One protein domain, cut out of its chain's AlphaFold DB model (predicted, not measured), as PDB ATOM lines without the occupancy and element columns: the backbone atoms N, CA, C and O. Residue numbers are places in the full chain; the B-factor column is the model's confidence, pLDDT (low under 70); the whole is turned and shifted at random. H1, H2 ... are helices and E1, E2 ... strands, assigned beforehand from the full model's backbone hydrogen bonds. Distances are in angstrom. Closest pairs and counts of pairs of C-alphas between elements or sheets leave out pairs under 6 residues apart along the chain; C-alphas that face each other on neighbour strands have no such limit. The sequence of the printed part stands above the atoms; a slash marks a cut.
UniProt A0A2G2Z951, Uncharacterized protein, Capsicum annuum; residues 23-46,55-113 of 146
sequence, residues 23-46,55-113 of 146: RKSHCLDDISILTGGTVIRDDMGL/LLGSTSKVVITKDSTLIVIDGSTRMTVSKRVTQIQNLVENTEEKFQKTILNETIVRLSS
ATOM      1  N   ARG A  23     -21.810  51.674  25.812       78.31
ATOM      2  CA  ARG A  23     -21.112  51.567  24.517       78.31
ATOM      3  C   ARG A  23     -20.144  50.386  24.456       78.31
ATOM      4  O   ARG A  23     -19.831  49.917  23.361       78.31
ATOM      5  N   LYS A  24     -19.664  49.899  25.606       83.44
ATOM      6  CA  LYS A  24     -18.793  48.719  25.682       83.44
ATOM      7  C   LYS A  24     -19.517  47.474  25.176       83.44
ATOM      8  O   LYS A  24     -18.930  46.726  24.405       83.44
ATOM      9  N   SER A  25     -20.769  47.263  25.580       83.94
ATOM     10  CA  SER A  25     -21.541  46.077  25.190       83.94
ATOM     11  C   SER A  25     -21.775  46.048  23.683       83.94
ATOM     12  O   SER A  25     -21.451  45.058  23.036       83.94
ATOM     13  N   HIS A  26     -22.199  47.176  23.107       84.31
ATOM     14  CA  HIS A  26     -22.374  47.296  21.658       84.31
ATOM     15  C   HIS A  26     -21.073  47.060  20.884       84.31
ATOM     16  O   HIS A  26     -21.063  46.334  19.897       84.31
ATOM     17  N   CYS A  27     -19.958  47.626  21.354       85.50
ATOM     18  CA  CYS A  27     -18.670  47.446  20.691       85.50
ATOM     19  C   CYS A  27     -18.162  45.996  20.787       85.50
ATOM     20  O   CYS A  27     -17.564  45.491  19.840       85.50
ATOM     21  N   LEU A  28     -18.409  45.311  21.909       87.56
ATOM     22  CA  LEU A  28     -18.077  43.895  22.063       87.56
ATOM     23  C   LEU A  28     -18.929  43.005  21.155       87.56
ATOM     24  O   LEU A  28     -18.388  42.062  20.585       87.56
ATOM     25  N   ASP A  29     -20.209  43.327  20.977       88.12
ATOM     26  CA  ASP A  29     -21.091  42.611  20.049       88.12
ATOM     27  C   ASP A  29     -20.642  42.778  18.600       88.12
ATOM     28  O   ASP A  29     -20.603  41.817  17.835       88.12
ATOM     29  N   ASP A  30     -20.222  43.982  18.222       87.81
ATOM     30  CA  ASP A  30     -19.671  44.224  16.891       87.81
ATOM     31  C   ASP A  30     -18.387  43.405  16.662       87.81
ATOM     32  O   ASP A  30     -18.218  42.789  15.609       87.81
ATOM     33  N   ILE A  31     -17.502  43.317  17.663       88.06
ATOM     34  CA  ILE A  31     -16.300  42.467  17.603       88.06
ATOM     35  C   ILE A  31     -16.674  40.981  17.537       88.06
ATOM     36  O   ILE A  31     -16.025  40.212  16.821       88.06
ATOM     37  N   SER A  32     -17.714  40.555  18.251       89.44
ATOM     38  CA  SER A  32     -18.167  39.165  18.221       89.44
ATOM     39  C   SER A  32     -18.719  38.808  16.840       89.44
ATOM     40  O   SER A  32     -18.332  37.787  16.283       89.44
ATOM     41  N   ILE A  33     -19.494  39.697  16.213       88.94
ATOM     42  CA  ILE A  33     -19.974  39.546  14.830       88.94
ATOM     43  C   ILE A  33     -18.807  39.491  13.841       88.94
ATOM     44  O   ILE A  33     -18.787  38.632  12.959       88.94
ATOM     45  N   LEU A  34     -17.827  40.384  13.994       86.69
ATOM     46  CA  LEU A  34     -16.641  40.434  13.138       86.69
ATOM     47  C   LEU A  34     -15.837  39.131  13.211       86.69
ATOM     48  O   LEU A  34     -15.404  38.615  12.184       86.69
ATOM     49  N   THR A  35     -15.665  38.577  14.408       88.25
ATOM     50  CA  THR A  35     -14.873  37.359  14.640       88.25
ATOM     51  C   THR A  35     -15.685  36.062  14.560       88.25
ATOM     52  O   THR A  35     -15.104  34.981  14.589       88.25
ATOM     53  N   GLY A  36     -17.013  36.141  14.457       86.19
ATOM     54  CA  GLY A  36     -17.912  34.983  14.459       86.19
ATOM     55  C   GLY A  36     -18.096  34.339  15.838       86.19
ATOM     56  O   GLY A  36     -18.525  33.195  15.918       86.19
ATOM     57  N   GLY A  37     -17.746  35.052  16.911       88.62
ATOM     58  CA  GLY A  37     -17.915  34.607  18.291       88.62
ATOM     59  C   GLY A  37     -19.163  35.182  18.963       88.62
ATOM     60  O   GLY A  37     -19.886  36.011  18.407       88.62
ATOM     61  N   THR A  38     -19.376  34.781  20.214       88.56
ATOM     62  CA  THR A  38     -20.455  35.275  21.078       88.56
ATOM     63  C   THR A  38     -19.867  35.908  22.335       88.56
ATOM     64  O   THR A  38     -18.986  35.335  22.978       88.56
ATOM     65  N   VAL A  39     -20.345  37.101  22.703       88.06
ATOM     66  CA  VAL A  39     -19.928  37.761  23.948       88.06
ATOM     67  C   VAL A  39     -20.500  36.992  25.136       88.06
ATOM     68  O   VAL A  39     -21.713  36.893  25.292       88.06
ATOM     69  N   ILE A  40     -19.620  36.476  25.992       87.06
ATOM     70  CA  ILE A  40     -20.006  35.804  27.236       87.06
ATOM     71  C   ILE A  40     -20.411  36.874  28.246       87.06
ATOM     72  O   ILE A  40     -19.602  37.738  28.599       87.06
ATOM     73  N   ARG A  41     -21.663  36.820  28.692       83.81
ATOM     74  CA  ARG A  41     -22.226  37.724  29.689       83.81
ATOM     75  C   ARG A  41     -23.123  36.941  30.644       83.81
ATOM     76  O   ARG A  41     -23.875  36.066  30.209       83.81
ATOM     77  N   ASP A  42     -23.060  37.296  31.922       79.81
ATOM     78  CA  ASP A  42     -23.817  36.613  32.976       79.81
ATOM     79  C   ASP A  42     -25.335  36.849  32.855       79.81
ATOM     80  O   ASP A  42     -26.122  35.987  33.238       79.81
ATOM     81  N   ASP A  43     -25.757  37.978  32.273       78.50
ATOM     82  CA  ASP A  43     -27.168  38.318  32.017       78.50
ATOM     83  C   ASP A  43     -27.853  37.352  31.033       78.50
ATOM     84  O   ASP A  43     -29.051  37.104  31.137       78.50
ATOM     85  N   MET A  44     -27.082  36.755  30.124       73.88
ATOM     86  CA  MET A  44     -27.532  35.746  29.164       73.88
ATOM     87  C   MET A  44     -27.362  34.310  29.689       73.88
ATOM     88  O   MET A  44     -27.544  33.354  28.936       73.88
ATOM     89  N   GLY A  45     -26.982  34.138  30.963       76.56
ATOM     90  CA  GLY A  45     -26.743  32.830  31.580       76.56
ATOM     91  C   GLY A  45     -25.493  32.108  31.062       76.56
ATOM     92  O   GLY A  45     -25.319  30.914  31.313       76.56
ATOM     93  N   LEU A  46     -24.619  32.810  30.332       80.94
ATOM     94  CA  LEU A  46     -23.366  32.268  29.816       80.94
ATOM     95  C   LEU A  46     -22.247  32.534  30.822       80.94
ATOM     96  O   LEU A  46     -21.832  33.674  31.010       80.94
ATOM     97  N   LEU A  55     -18.495  29.330  20.868       84.94
ATOM     98  CA  LEU A  55     -18.679  30.716  21.304       84.94
ATOM     99  C   LEU A  55     -17.437  31.577  21.029       84.94
ATOM    100  O   LEU A  55     -17.513  32.805  21.091       84.94
ATOM    101  N   LEU A  56     -16.286  30.962  20.742       86.62
ATOM    102  CA  LEU A  56     -15.029  31.671  20.523       86.62
ATOM    103  C   LEU A  56     -14.915  32.135  19.068       86.62
ATOM    104  O   LEU A  56     -15.041  31.348  18.135       86.62
ATOM    105  N   GLY A  57     -14.610  33.420  18.883       86.69
ATOM    106  CA  GLY A  57     -14.343  33.982  17.562       86.69
ATOM    107  C   GLY A  57     -13.017  33.498  16.964       86.69
ATOM    108  O   GLY A  57     -12.086  33.125  17.680       86.69
ATOM    109  N   SER A  58     -12.920  33.544  15.635       86.81
ATOM    110  CA  SER A  58     -11.727  33.191  14.861       86.81
ATOM    111  C   SER A  58     -11.183  34.397  14.093       86.81
ATOM    112  O   SER A  58     -11.928  35.233  13.589       86.81
ATOM    113  N   THR A  59      -9.853  34.507  14.028       89.06
ATOM    114  CA  THR A  59      -9.144  35.624  13.381       89.06
ATOM    115  C   THR A  59      -7.830  35.129  12.791       89.06
ATOM    116  O   THR A  59      -7.174  34.286  13.403       89.06
ATOM    117  N   SER A  60      -7.389  35.698  11.674       87.88
ATOM    118  CA  SER A  60      -6.130  35.320  11.020       87.88
ATOM    119  C   SER A  60      -4.906  35.844  11.762       87.88
ATOM    120  O   SER A  60      -3.888  35.161  11.866       87.88
ATOM    121  N   LYS A  61      -4.972  37.083  12.262       86.62
ATOM    122  CA  LYS A  61      -3.854  37.724  12.963       86.62
ATOM    123  C   LYS A  61      -4.364  38.781  13.929       86.62
ATOM    124  O   LYS A  61      -5.225  39.578  13.579       86.62
ATOM    125  N   VAL A  62      -3.774  38.834  15.118       87.38
ATOM    126  CA  VAL A  62      -4.021  39.904  16.090       87.38
ATOM    127  C   VAL A  62      -2.699  40.590  16.399       87.38
ATOM    128  O   VAL A  62      -1.719  39.931  16.750       87.38
ATOM    129  N   VAL A  63      -2.660  41.912  16.246       88.25
ATOM    130  CA  VAL A  63      -1.503  42.748  16.582       88.25
ATOM    131  C   VAL A  63      -1.912  43.679  17.710       88.25
ATOM    132  O   VAL A  63      -2.818  44.490  17.551       88.25
ATOM    133  N   ILE A  64      -1.249  43.549  18.855       87.38
ATOM    134  CA  ILE A  64      -1.518  44.360  20.043       87.38
ATOM    135  C   ILE A  64      -0.331  45.293  20.236       87.38
ATOM    136  O   ILE A  64       0.803  44.835  20.383       87.38
ATOM    137  N   THR A  65      -0.598  46.592  20.233       88.75
ATOM    138  CA  THR A  65       0.361  47.636  20.599       88.75
ATOM    139  C   THR A  65      -0.028  48.233  21.951       88.75
ATOM    140  O   THR A  65      -0.996  47.804  22.580       88.75
ATOM    141  N   LYS A  66       0.745  49.212  22.435       84.06
ATOM    142  CA  LYS A  66       0.445  49.907  23.692       84.06
ATOM    143  C   LYS A  66      -0.916  50.615  23.645       84.06
ATOM    144  O   LYS A  66      -1.643  50.579  24.633       84.06
ATOM    145  N   ASP A  67      -1.241  51.210  22.501       84.88
ATOM    146  CA  ASP A  67      -2.363  52.142  22.369       84.88
ATOM    147  C   ASP A  67      -3.478  51.610  21.452       84.88
ATOM    148  O   ASP A  67      -4.597  52.117  21.477       84.88
ATOM    149  N   SER A  68      -3.210  50.571  20.653       83.50
ATOM    150  CA  SER A  68      -4.174  50.026  19.693       83.50
ATOM    151  C   SER A  68      -4.112  48.505  19.575       83.50
ATOM    152  O   SER A  68      -3.078  47.874  19.794       83.50
ATOM    153  N   THR A  69      -5.239  47.900  19.199       85.19
ATOM    154  CA  THR A  69      -5.309  46.488  18.810       85.19
ATOM    155  C   THR A  69      -5.877  46.384  17.405       85.19
ATOM    156  O   THR A  69      -6.934  46.940  17.121       85.19
ATOM    157  N   LEU A  70      -5.178  45.657  16.539       86.62
ATOM    158  CA  LEU A  70      -5.601  45.357  15.179       86.62
ATOM    159  C   LEU A  70      -5.985  43.883  15.096       86.62
ATOM    160  O   LEU A  70      -5.176  43.006  15.412       86.62
ATOM    161  N   ILE A  71      -7.214  43.627  14.661       86.38
ATOM    162  CA  ILE A  71      -7.754  42.286  14.457       86.38
ATOM    163  C   ILE A  71      -7.939  42.088  12.955       86.38
ATOM    164  O   ILE A  71      -8.697  42.810  12.314       86.38
ATOM    165  N   VAL A  72      -7.226  41.117  12.396       86.44
ATOM    166  CA  VAL A  72      -7.284  40.749  10.982       86.44
ATOM    167  C   VAL A  72      -8.142  39.502  10.836       86.44
ATOM    168  O   VAL A  72      -7.856  38.478  11.460       86.44
ATOM    169  N   ILE A  73      -9.158  39.582   9.982       84.50
ATOM    170  CA  ILE A  73     -10.141  38.521   9.747       84.50
ATOM    171  C   ILE A  73     -10.027  38.057   8.290       84.50
ATOM    172  O   ILE A  73      -9.730  38.854   7.402       84.50
ATOM    173  N   ASP A  74     -10.254  36.770   8.045       79.06
ATOM    174  CA  ASP A  74     -10.175  36.109   6.732       79.06
ATOM    175  C   ASP A  74     -11.413  36.320   5.839       79.06
ATOM    176  O   ASP A  74     -11.453  35.855   4.703       79.06
ATOM    177  N   GLY A  75     -12.419  37.047   6.332       77.94
ATOM    178  CA  GLY A  75     -13.646  37.388   5.608       77.94
ATOM    179  C   GLY A  75     -14.770  36.354   5.716       77.94
ATOM    180  O   GLY A  75     -15.819  36.554   5.102       77.94
ATOM    181  N   SER A  76     -14.608  35.303   6.526       82.50
ATOM    182  CA  SER A  76     -15.641  34.284   6.793       82.50
ATOM    183  C   SER A  76     -16.978  34.871   7.282       82.50
ATOM    184  O   SER A  76     -18.051  34.358   6.969       82.50
ATOM    185  N   THR A  77     -16.934  36.004   7.979       85.00
ATOM    186  CA  THR A  77     -18.094  36.689   8.567       85.00
ATOM    187  C   THR A  77     -18.660  37.817   7.703       85.00
ATOM    188  O   THR A  77     -19.581  38.513   8.135       85.00
ATOM    189  N   ARG A  78     -18.175  38.008   6.465       84.69
ATOM    190  CA  ARG A  78     -18.538  39.158   5.612       84.69
ATOM    191  C   ARG A  78     -20.049  39.330   5.441       84.69
ATOM    192  O   ARG A  78     -20.543  40.447   5.530       84.69
ATOM    193  N   MET A  79     -20.792  38.235   5.260       87.38
ATOM    194  CA  MET A  79     -22.256  38.288   5.161       87.38
ATOM    195  C   MET A  79     -22.921  38.771   6.454       87.38
ATOM    196  O   MET A  79     -23.850  39.576   6.403       87.38
ATOM    197  N   THR A  80     -22.464  38.287   7.608       88.12
ATOM    198  CA  THR A  80     -22.997  38.674   8.921       88.12
ATOM    199  C   THR A  80     -22.712  40.146   9.206       88.12
ATOM    200  O   THR A  80     -23.605  40.870   9.642       88.12
ATOM    201  N   VAL A  81     -21.506  40.612   8.870       89.12
ATOM    202  CA  VAL A  81     -21.119  42.024   8.980       89.12
ATOM    203  C   VAL A  81     -21.986  42.895   8.073       89.12
ATOM    204  O   VAL A  81     -22.538  43.887   8.539       89.12
ATOM    205  N   SER A  82     -22.194  42.510   6.809       88.81
ATOM    206  CA  SER A  82     -23.076  43.254   5.899       88.81
ATOM    207  C   SER A  82     -24.513  43.332   6.416       88.81
ATOM    208  O   SER A  82     -25.096  44.412   6.408       88.81
ATOM    209  N   LYS A  83     -25.068  42.228   6.942       91.69
ATOM    210  CA  LYS A  83     -26.398  42.235   7.577       91.69
ATOM    211  C   LYS A  83     -26.457  43.209   8.752       91.69
ATOM    212  O   LYS A  83     -27.422  43.959   8.872       91.69
ATOM    213  N   ARG A  84     -25.426  43.218   9.601       90.12
ATOM    214  CA  ARG A  84     -25.332  44.136  10.740       90.12
ATOM    215  C   ARG A  84     -25.266  45.594  10.288       90.12
ATOM    216  O   ARG A  84     -25.971  46.429  10.845       90.12
ATOM    217  N   VAL A  85     -24.484  45.897   9.255       91.56
ATOM    218  CA  VAL A  85     -24.409  47.245   8.672       91.56
ATOM    219  C   VAL A  85     -25.774  47.694   8.150       91.56
ATOM    220  O   VAL A  85     -26.201  48.793   8.490       91.56
ATOM    221  N   THR A  86     -26.501  46.843   7.420       92.75
ATOM    222  CA  THR A  86     -27.858  47.166   6.942       92.75
ATOM    223  C   THR A  86     -28.836  47.412   8.093       92.75
ATOM    224  O   THR A  86     -29.619  48.356   8.045       92.75
ATOM    225  N   GLN A  87     -28.773  46.622   9.168       91.12
ATOM    226  CA  GLN A  87     -29.589  46.870  10.363       91.12
ATOM    227  C   GLN A  87     -29.308  48.250  10.967       91.12
ATOM    228  O   GLN A  87     -30.240  48.967  11.320       91.12
ATOM    229  N   ILE A  88     -28.034  48.632  11.072       91.00
ATOM    230  CA  ILE A  88     -27.638  49.928  11.633       91.00
ATOM    231  C   ILE A  88     -28.040  51.074  10.694       91.00
ATOM    232  O   ILE A  88     -28.490  52.108  11.174       91.00
ATOM    233  N   GLN A  89     -27.960  50.889   9.374       92.31
ATOM    234  CA  GLN A  89     -28.450  51.864   8.390       92.31
ATOM    235  C   GLN A  89     -29.950  52.135   8.562       92.31
ATOM    236  O   GLN A  89     -30.345  53.292   8.680       92.31
ATOM    237  N   ASN A  90     -30.765  51.088   8.711       93.56
ATOM    238  CA  ASN A  90     -32.195  51.255   8.983       93.56
ATOM    239  C   ASN A  90     -32.444  52.000  10.309       93.56
ATOM    240  O   ASN A  90     -33.372  52.797  10.417       93.56
ATOM    241  N   LEU A  91     -31.619  51.770  11.338       90.81
ATOM    242  CA  LEU A  91     -31.717  52.509  12.603       90.81
ATOM    243  C   LEU A  91     -31.380  53.997  12.428       90.81
ATOM    244  O   LEU A  91     -32.040  54.840  13.033       90.81
ATOM    245  N   VAL A  92     -30.401  54.337  11.582       92.06
ATOM    246  CA  VAL A  92     -30.051  55.734  11.264       92.06
ATOM    247  C   VAL A  92     -31.224  56.465  10.615       92.06
ATOM    248  O   VAL A  92     -31.473  57.623  10.955       92.06
ATOM    249  N   GLU A  93     -31.946  55.803   9.709       92.00
ATOM    250  CA  GLU A  93     -33.116  56.372   9.026       92.00
ATOM    251  C   GLU A  93     -34.262  56.678   9.996       92.00
ATOM    252  O   GLU A  93     -34.873  57.739   9.905       92.00
ATOM    253  N   ASN A  94     -34.498  55.789  10.965       91.69
ATOM    254  CA  ASN A  94     -35.564  55.924  11.965       91.69
ATOM    255  C   ASN A  94     -35.187  56.801  13.173       91.69
ATOM    256  O   ASN A  94     -36.008  57.037  14.054       91.69
ATOM    257  N   THR A  95     -33.943  57.265  13.247       92.50
ATOM    258  CA  THR A  95     -33.477  58.148  14.317       92.50
ATOM    259  C   THR A  95     -33.668  59.599  13.883       92.50
ATOM    260  O   THR A  95     -33.318  59.953  12.764       92.50
ATOM    261  N   GLU A  96     -34.164  60.481  14.748       91.12
ATOM    262  CA  GLU A  96     -34.247  61.922  14.442       91.12
ATOM    263  C   GLU A  96     -33.087  62.710  15.065       91.12
ATOM    264  O   GLU A  96     -32.588  63.680  14.489       91.12
ATOM    265  N   GLU A  97     -32.587  62.241  16.208       94.75
ATOM    266  CA  GLU A  97     -31.524  62.898  16.955       94.75
ATOM    267  C   GLU A  97     -30.178  62.836  16.214       94.75
ATOM    268  O   GLU A  97     -29.598  61.772  15.974       94.75
ATOM    269  N   LYS A  98     -29.628  64.008  15.883       90.38
ATOM    270  CA  LYS A  98     -28.367  64.132  15.136       90.38
ATOM    271  C   LYS A  98     -27.178  63.479  15.852       90.38
ATOM    272  O   LYS A  98     -26.336  62.878  15.192       90.38
ATOM    273  N   PHE A  99     -27.120  63.571  17.181       88.81
ATOM    274  CA  PHE A  99     -26.056  62.960  17.981       88.81
ATOM    275  C   PHE A  99     -26.070  61.428  17.874       88.81
ATOM    276  O   PHE A  99     -25.031  60.815  17.627       88.81
ATOM    277  N   GLN A 100     -27.254  60.818  17.951       88.12
ATOM    278  CA  GLN A 100     -27.428  59.375  17.776       88.12
ATOM    279  C   GLN A 100     -27.060  58.926  16.359       88.12
ATOM    280  O   GLN A 100     -26.329  57.948  16.191       88.12
ATOM    281  N   LYS A 101     -27.454  59.691  15.328       92.06
ATOM    282  CA  LYS A 101     -27.011  59.427  13.946       92.06
ATOM    283  C   LYS A 101     -25.492  59.415  13.821       92.06
ATOM    284  O   LYS A 101     -24.957  58.565  13.115       92.06
ATOM    285  N   THR A 102     -24.784  60.330  14.483       90.19
ATOM    286  CA  THR A 102     -23.313  60.353  14.458       90.19
ATOM    287  C   THR A 102     -22.724  59.062  15.025       90.19
ATOM    288  O   THR A 102     -21.883  58.452  14.372       90.19
ATOM    289  N   ILE A 103     -23.214  58.585  16.172       87.81
ATOM    290  CA  ILE A 103     -22.722  57.351  16.814       87.81
ATOM    291  C   ILE A 103     -22.979  56.114  15.939       87.81
ATOM    292  O   ILE A 103     -22.119  55.237  15.795       87.81
ATOM    293  N   LEU A 104     -24.165  56.028  15.336       89.12
ATOM    294  CA  LEU A 104     -24.518  54.919  14.450       89.12
ATOM    295  C   LEU A 104     -23.660  54.932  13.176       89.12
ATOM    296  O   LEU A 104     -23.150  53.887  12.769       89.12
ATOM    297  N   ASN A 105     -23.412  56.109  12.597       88.75
ATOM    298  CA  ASN A 105     -22.519  56.257  11.446       88.75
ATOM    299  C   ASN A 105     -21.064  55.902  11.783       88.75
ATOM    300  O   ASN A 105     -20.422  55.200  11.004       88.75
ATOM    301  N   GLU A 106     -20.550  56.299  12.952       88.00
ATOM    302  CA  GLU A 106     -19.232  55.850  13.428       88.00
ATOM    303  C   GLU A 106     -19.163  54.321  13.501       88.00
ATOM    304  O   GLU A 106     -18.163  53.712  13.123       88.00
ATOM    305  N   THR A 107     -20.246  53.676  13.931       86.81
ATOM    306  CA  THR A 107     -20.327  52.215  13.996       86.81
ATOM    307  C   THR A 107     -20.321  51.575  12.610       86.81
ATOM    308  O   THR A 107     -19.552  50.642  12.383       86.81
ATOM    309  N   ILE A 108     -21.093  52.112  11.661       87.62
ATOM    310  CA  ILE A 108     -21.078  51.666  10.258       87.62
ATOM    311  C   ILE A 108     -19.669  51.774   9.682       87.62
ATOM    312  O   ILE A 108     -19.189  50.823   9.064       87.62
ATOM    313  N   VAL A 109     -18.986  52.899   9.910       87.19
ATOM    314  CA  VAL A 109     -17.612  53.104   9.444       87.19
ATOM    315  C   VAL A 109     -16.681  52.076  10.076       87.19
ATOM    316  O   VAL A 109     -15.934  51.434   9.346       87.19
ATOM    317  N   ARG A 110     -16.748  51.843  11.392       83.94
ATOM    318  CA  ARG A 110     -15.916  50.827  12.066       83.94
ATOM    319  C   ARG A 110     -16.128  49.420  11.508       83.94
ATOM    320  O   ARG A 110     -15.151  48.709  11.314       83.94
ATOM    321  N   LEU A 111     -17.372  49.034  11.223       83.62
ATOM    322  CA  LEU A 111     -17.695  47.720  10.655       83.62
ATOM    323  C   LEU A 111     -17.307  47.600   9.174       83.62
ATOM    324  O   LEU A 111     -16.963  46.515   8.714       83.62
ATOM    325  N   SER A 112     -17.364  48.705   8.430       80.69
ATOM    326  CA  SER A 112     -17.071  48.738   6.990       80.69
ATOM    327  C   SER A 112     -15.592  48.992   6.678       80.69
ATOM    328  O   SER A 112     -15.154  48.748   5.553       80.69
ATOM    329  N   SER A 113     -14.818  49.491   7.645       71.81
ATOM    330  CA  SER A 113     -13.397  49.798   7.475       71.81
ATOM    331  C   SER A 113     -12.589  48.504   7.398       71.81
ATOM    332  O   SER A 113     -12.298  47.866   8.406       71.81
TER     333      SER A 113
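This is residues 23 to 46 and 55 to 113 of the 146 residues of an uncharacterized protein of Capsicum annuum (UniProt A0A2G2Z951). A helical hairpin, H2 and H3, is met at its open end by H1; beyond that end sits a small strand hairpin, E1 and E2, where residues 64 to 69 stick out. The 83 printed residues include three helices and two antiparallel strands, in order H1, E1, E2, H2, H3: mostly helix. The whole is only just compact, close to loose: radius of gyration of the C-alphas 14.0 A, spans 38 by 31 by 29 A.

Start at H1, residues 23 to 35, which with H2, residues 78 to 94, and H3, residues 98 to 112, forms an up and down bundle, each helix running against the one before. H1 and H2 touch only at their ends, residues 33 to 34 and 78 to 81 alone; closest C-alphas, Leu 34 and Val 81, 6.3 A. H2 and H3 touch, closest C-alphas Val 92 and Lys 101, 5.5 A, at a shallow tilt of 11 degrees. In the hairpin of E1, residues 61 to 64, and E2, residues 69 to 72, find N 63 and O 70 within hydrogen-bond range, 2.9 A. Every O i to N i+4 pair is within range in H1, H2 and H3.

Find C-alpha 23 at (-21.112, 51.567, 24.517); H1 runs 18.4 A from there. H2 runs 24.7 A; H3 runs 20.8 A to C-alpha 112 at (-17.071, 48.738, 6.990).

Residues 47 to 54 are not printed; C-alphas 46 and 55 are 9.8 A apart. No printed residue is under 70 in pLDDT.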